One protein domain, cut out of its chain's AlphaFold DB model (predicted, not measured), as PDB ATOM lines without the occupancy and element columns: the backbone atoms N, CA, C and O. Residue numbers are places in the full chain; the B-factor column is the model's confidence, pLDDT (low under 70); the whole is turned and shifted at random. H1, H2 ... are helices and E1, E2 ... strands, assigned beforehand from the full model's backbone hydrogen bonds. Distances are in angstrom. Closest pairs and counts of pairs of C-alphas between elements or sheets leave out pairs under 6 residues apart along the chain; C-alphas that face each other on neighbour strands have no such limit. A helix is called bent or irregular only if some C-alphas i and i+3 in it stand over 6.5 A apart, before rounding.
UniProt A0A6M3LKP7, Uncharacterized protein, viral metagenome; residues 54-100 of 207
ATOM      1  N   GLY A  54     136.286 219.511 106.881       67.19
ATOM      2  CA  GLY A  54     135.402 219.599 108.031       67.19
ATOM      3  C   GLY A  54     134.056 220.238 107.685       67.19
ATOM      4  O   GLY A  54     133.929 221.106 106.814       67.19
ATOM      5  N   TYR A  55     133.019 219.804 108.392       70.62
ATOM      6  CA  TYR A  55     131.708 220.442 108.349       70.62
ATOM      7  C   TYR A  55     131.532 221.314 109.591       70.62
ATOM      8  O   TYR A  55     132.095 221.034 110.643       70.62
ATOM      9  N   VAL A  56     130.753 222.377 109.465       74.06
ATOM     10  CA  VAL A  56     130.424 223.333 110.521       74.06
ATOM     11  C   VAL A  56     128.907 223.468 110.579       74.06
ATOM     12  O   VAL A  56     128.230 223.433 109.544       74.06
ATOM     13  N   TRP A  57     128.369 223.592 111.789       74.31
ATOM     14  CA  TRP A  57     126.956 223.891 111.988       74.31
ATOM     15  C   TRP A  57     126.685 225.379 111.792       74.31
ATOM     16  O   TRP A  57     127.385 226.227 112.338       74.31
ATOM     17  N   ILE A  58     125.655 225.680 111.010       78.88
ATOM     18  CA  ILE A  58     125.149 227.030 110.792       78.88
ATOM     19  C   ILE A  58     123.654 227.033 111.120       78.88
ATOM     20  O   ILE A  58     122.935 226.086 110.788       78.88
ATOM     21  N   TYR A  59     123.195 228.107 111.745       77.56
ATOM     22  CA  TYR A  59     121.817 228.338 112.153       77.56
ATOM     23  C   TYR A  59     121.181 229.435 111.300       77.56
ATOM     24  O   TYR A  59     121.808 230.462 111.037       77.56
ATOM     25  N   ASP A  60     119.931 229.247 110.882       78.62
ATOM     26  CA  ASP A  60     119.137 230.331 110.294       78.62
ATOM     27  C   ASP A  60     118.651 231.290 111.397       78.62
ATOM     28  O   ASP A  60     118.008 230.862 112.357       78.62
ATOM     29  N   THR A  61     118.909 232.589 111.236       71.31
ATOM     30  CA  THR A  61     118.576 233.647 112.212       71.31
ATOM     31  C   THR A  61     117.085 233.848 112.473       71.31
ATOM     32  O   THR A  61     116.726 234.482 113.459       71.31
ATOM     33  N   ARG A  62     116.198 233.354 111.602       70.31
ATOM     34  CA  ARG A  62     114.741 233.539 111.722       70.31
ATOM     35  C   ARG A  62     114.013 232.245 112.049       70.31
ATOM     36  O   ARG A  62     113.017 232.271 112.768       70.31
ATOM     37  N   THR A  63     114.482 231.136 111.487       64.88
ATOM     38  CA  THR A  63     113.824 229.835 111.652       64.88
ATOM     39  C   THR A  63     114.445 229.022 112.784       64.88
ATOM     40  O   THR A  63     113.761 228.172 113.338       64.88
ATOM     41  N   GLY A  64     115.710 229.282 113.142       68.19
ATOM     42  CA  GLY A  64     116.470 228.469 114.099       68.19
ATOM     43  C   GLY A  64     116.912 227.111 113.537       68.19
ATOM     44  O   GLY A  64     117.417 226.263 114.271       68.19
ATOM     45  N   ASP A  65     116.726 226.874 112.233       74.00
ATOM     46  CA  ASP A  65     117.042 225.593 111.604       74.00
ATOM     47  C   ASP A  65     118.557 225.356 111.540       74.00
ATOM     48  O   ASP A  65     119.319 226.190 111.045       74.00
ATOM     49  N   ARG A  66     118.979 224.171 111.996       77.00
ATOM     50  CA  ARG A  66     120.375 223.713 111.975       77.00
ATOM     51  C   ARG A  66     120.728 223.087 110.631       77.00
ATOM     52  O   ARG A  66     120.209 222.027 110.283       77.00
ATOM     53  N   SER A  67     121.666 223.697 109.913       79.00
ATOM     54  CA  SER A  67     122.207 223.194 108.646       79.00
ATOM     55  C   SER A  67     123.692 222.845 108.771       79.00
ATOM     56  O   SER A  67     124.454 223.549 109.430       79.00
ATOM     57  N   LYS A  68     124.120 221.751 108.123       79.50
ATOM     58  CA  LYS A  68     125.544 221.406 107.985       79.50
ATOM     59  C   LYS A  68     126.103 222.080 106.739       79.50
ATOM     60  O   LYS A  68     125.627 221.805 105.639       79.50
ATOM     61  N   CYS A  69     127.154 222.872 106.891       76.00
ATOM     62  CA  CYS A  69     127.884 223.461 105.773       76.00
ATOM     63  C   CYS A  69     129.341 223.001 105.785       76.00
ATOM     64  O   CYS A  69     129.924 222.778 106.839       76.00
ATOM     65  N   ASN A  70     129.936 222.848 104.604       79.62
ATOM     66  CA  ASN A  70     131.373 222.614 104.487       79.62
ATOM     67  C   ASN A  70     132.119 223.894 104.911       79.62
ATOM     68  O   ASN A  70     131.722 224.987 104.495       79.62
ATOM     69  N   ARG A  71     133.194 223.768 105.699       76.62
ATOM     70  CA  ARG A  71     133.997 224.899 106.194       76.62
ATOM     71  C   ARG A  71     134.483 225.820 105.072       76.62
ATOM     72  O   ARG A  71     134.463 227.034 105.243       76.62
ATOM     73  N   ASN A  72     134.810 225.273 103.899       78.81
ATOM     74  CA  ASN A  72     135.240 226.071 102.741       78.81
ATOM     75  C   ASN A  72     134.143 227.012 102.219       78.81
ATOM     76  O   ASN A  72     134.436 228.078 101.685       78.81
ATOM     77  N   MET A  73     132.875 226.629 102.380       76.12
ATOM     78  CA  MET A  73     131.726 227.414 101.919       76.12
ATOM     79  C   MET A  73     131.170 228.341 103.008       76.12
ATOM     80  O   MET A  73     130.290 229.152 102.724       76.12
ATOM     81  N   LEU A  74     131.676 228.259 104.243       76.56
ATOM     82  CA  LEU A  74     131.185 229.021 105.393       76.56
ATOM     83  C   LEU A  74     131.183 230.533 105.124       76.56
ATOM     84  O   LEU A  74     130.162 231.184 105.333       76.56
ATOM     85  N   MET A  75     132.271 231.062 104.556       73.00
ATOM     86  CA  MET A  75     132.390 232.480 104.185       73.00
ATOM     87  C   MET A  75     131.301 232.923 103.206       73.00
ATOM     88  O   MET A  75     130.671 233.962 103.388       73.00
ATOM     89  N   GLN A  76     131.031 232.109 102.183       79.81
ATOM     90  CA  GLN A  76     129.995 232.413 101.195       79.81
ATOM     91  C   GLN A  76     128.588 232.332 101.789       79.81
ATOM     92  O   GLN A  76     127.688 233.022 101.319       79.81
ATOM     93  N   HIS A  77     128.374 231.485 102.798       78.00
ATOM     94  CA  HIS A  77     127.095 231.394 103.492       78.00
ATOM     95  C   HIS A  77     126.877 232.560 104.465       78.00
ATOM     96  O   HIS A  77     125.769 233.085 104.495       78.00
ATOM     97  N   LEU A  78     127.905 233.019 105.188       78.00
ATOM     98  CA  LEU A  78     127.785 234.146 106.126       78.00
ATOM     99  C   LEU A  78     127.573 235.493 105.434       78.00
ATOM    100  O   LEU A  78     126.837 236.330 105.947       78.00
ATOM    101  N   LYS A  79     128.134 235.672 104.233       80.31
ATOM    102  CA  LYS A  79     127.929 236.881 103.417       80.31
ATOM    103  C   LYS A  79     126.530 236.970 102.789       80.31
ATOM    104  O   LYS A  79     126.207 237.980 102.170       80.31
ATOM    105  N   LYS A  80     125.681 235.939 102.915       79.81
ATOM    106  CA  LYS A  80     124.303 235.997 102.406       79.81
ATOM    107  C   LYS A  80     123.469 236.899 103.307       79.81
ATOM    108  O   LYS A  80     123.169 236.550 104.452       79.81
ATOM    109  N   THR A  81     123.054 238.024 102.746       82.25
ATOM    110  CA  THR A  81     122.125 238.972 103.355       82.25
ATOM    111  C   THR A  81     120.721 238.794 102.777       82.25
ATOM    112  O   THR A  81     120.527 238.366 101.636       82.25
ATOM    113  N   ARG A  82     119.713 239.065 103.606       78.94
ATOM    114  CA  ARG A  82     118.303 239.155 103.199       78.94
ATOM    115  C   ARG A  82     117.999 240.542 102.616       78.94
ATOM    116  O   ARG A  82     118.780 241.467 102.823       78.94
ATOM    117  N   PRO A  83     116.837 240.723 101.960       76.56
ATOM    118  CA  PRO A  83     116.373 242.046 101.525       76.56
ATOM    119  C   PRO A  83     116.225 243.057 102.678       76.56
ATOM    120  O   PRO A  83     116.289 244.255 102.436       76.56
ATOM    121  N   ASP A  84     116.096 242.581 103.920       71.00
ATOM    122  CA  ASP A  84     116.043 243.409 105.133       71.00
ATOM    123  C   ASP A  84     117.436 243.808 105.672       71.00
ATOM    124  O   ASP A  84     117.535 244.399 106.742       71.00
ATOM    125  N   GLY A  85     118.530 243.426 104.999       73.56
ATOM    126  CA  GLY A  85     119.909 243.719 105.419       73.56
ATOM    127  C   GLY A  85     120.463 242.824 106.539       73.56
ATOM    128  O   GLY A  85     121.656 242.870 106.823       73.56
ATOM    129  N   SER A  86     119.643 241.962 107.147       76.06
ATOM    130  CA  SER A  86     120.095 240.979 108.146       76.06
ATOM    131  C   SER A  86     120.828 239.789 107.513       76.06
ATOM    132  O   SER A  86     120.515 239.363 106.394       76.06
ATOM    133  N   THR A  87     121.788 239.209 108.242       76.19
ATOM    134  CA  THR A  87     122.461 237.967 107.837       76.19
ATOM    135  C   THR A  87     121.487 236.791 107.899       76.19
ATOM    136  O   THR A  87     120.704 236.629 108.841       76.19
ATOM    137  N   VAL A  88     121.499 235.951 106.859       75.62
ATOM    138  CA  VAL A  88     120.625 234.764 106.796       75.62
ATOM    139  C   VAL A  88     121.057 233.702 107.804       75.62
ATOM    140  O   VAL A  88     120.230 232.961 108.329       75.62
ATOM    141  N   PHE A  89     122.355 233.649 108.081       78.25
ATOM    142  CA  PHE A  89     123.013 232.548 108.753       78.25
ATOM    143  C   PHE A  89     123.894 233.049 109.903       78.25
ATOM    144  O   PHE A  89     124.594 234.047 109.762       78.25
ATOM    145  N   THR A  90     123.878 232.331 111.022       76.06
ATOM    146  CA  THR A  90     124.674 232.599 112.231       76.06
ATOM    147  C   THR A  90     125.347 231.324 112.723       76.06
ATOM    148  O   THR A  90     124.879 230.222 112.449       76.06
ATOM    149  N   LEU A  91     126.477 231.463 113.418       69.75
ATOM    150  CA  LEU A  91     127.210 230.322 113.986       69.75
ATOM    151  C   LEU A  91     126.715 229.944 115.380       69.75
ATOM    152  O   LEU A  91     126.872 228.799 115.796       69.75
ATOM    153  N   HIS A  92     126.118 230.897 116.091       69.19
ATOM    154  CA  HIS A  92     125.567 230.682 117.419       69.19
ATOM    155  C   HIS A  92     124.094 230.312 117.329       69.19
ATOM    156  O   HIS A  92     123.388 230.785 116.440       69.19
ATOM    157  N   ASP A  93     123.643 229.477 118.263       65.19
ATOM    158  CA  ASP A  93     122.245 229.082 118.362       65.19
ATOM    159  C   ASP A  93     121.387 230.309 118.727       65.19
ATOM    160  O   ASP A  93     121.527 230.837 119.840       65.19
ATOM    161  N   PRO A  94     120.504 230.783 117.827       65.25
ATOM    162  CA  PRO A  94     119.694 231.967 118.077       65.25
ATOM    163  C   PRO A  94     118.612 231.742 119.151       65.25
ATOM    164  O   PRO A  94     117.832 232.655 119.401       65.25
ATOM    165  N   HIS A  95     118.537 230.559 119.785       65.75
ATOM    166  CA  HIS A  95     117.525 230.199 120.792       65.75
ATOM    167  C   HIS A  95     116.081 230.359 120.286       65.75
ATOM    168  O   HIS A  95     115.135 230.490 121.062       65.75
ATOM    169  N   ILE A  96     115.895 230.327 118.965       68.75
ATOM    170  CA  ILE A  96     114.577 230.356 118.342       68.75
ATOM    171  C   ILE A  96     114.091 228.915 118.245       68.75
ATOM    172  O   ILE A  96     114.658 228.101 117.515       68.75
ATOM    173  N   GLU A  97     113.018 228.597 118.970       64.38
ATOM    174  CA  GLU A  97     112.353 227.305 118.844       64.38
ATOM    175  C   GLU A  97     111.759 227.165 117.437       64.38
ATOM    176  O   GLU A  97     110.783 227.832 117.073       64.38
ATOM    177  N   VAL A  98     112.349 226.275 116.635       66.50
ATOM    178  CA  VAL A  98     111.795 225.879 115.340       66.50
ATOM    179  C   VAL A  98     110.359 225.418 115.576       66.50
ATOM    180  O   VAL A  98     110.120 224.495 116.359       66.50
ATOM    181  N   LYS A  99     109.389 226.031 114.886       64.94
ATOM    182  CA  LYS A  99     107.975 225.629 114.944       64.94
ATOM    183  C   LYS A  99     107.797 224.263 114.280       64.94
ATOM    184  O   LYS A  99     107.341 224.157 113.143       64.94
ATOM    185  N   ALA A 100     108.179 223.204 114.987       65.50
ATOM    186  CA  ALA A 100     107.901 221.845 114.583       65.50
ATOM    187  C   ALA A 100     106.386 221.633 114.592       65.50
ATOM    188  O   ALA A 100     105.661 222.094 115.477       65.50
TER     189      ALA A 100
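Overview. This is residues 54 to 100 of the 207 residues of an uncharacterized protein of viral metagenome (UniProt A0A6M3LKP7). A two-stranded hairpin, E1 and E2, leads into one short helix, H1, at its open end, and a long irregular tail loops out past H1 and returns beside the end of E1. The 47 printed residues hold E1, E2 and H1 in that order; the two-stranded sheet is antiparallel and the class is mixed, with 19 residues, under half, in named elements. The whole is compact, with a radius of gyration of the C-alphas of 10.6 A and spans of 29 by 24 by 15 A.

Along the chain. E1, residues 55 to 60, begins at C-alpha 55 (131.708, 220.442, 108.349) and is 16.1 A long. E2, residues 66 to 70, measures 13.4 A. H1, residues 71 to 78, measures 11.1 A and ends at C-alpha 78 (127.785, 234.146, 106.126); it is irregular, with C-alphas 72 and 75 7.2 A apart.

Arrangement. E1 and E2 form an antiparallel hairpin at 140 degrees with a tight link; N 56 and O 69 are within hydrogen-bond range at 2.8 A. The closest C-alphas of E1 and H1, Tyr 55 and Arg 71, are 5.5 A apart. Residues 59 to 60 of E1 pair briefly with residues 89 to 90, antiparallel. In H1, 2 of 4 O i to N i+4 pairs and 4 of 5 O i to N i+3 pairs are within range.

Size, cuts and confidence. The farthest C-alphas, Gly 54 and Asp 84, are 30.8 A apart. The printed part has no cut. Residues 79 to 100 hold no named element. Confidence is under 70 at residue 54, residues 63 to 64 and residues 91 to 100.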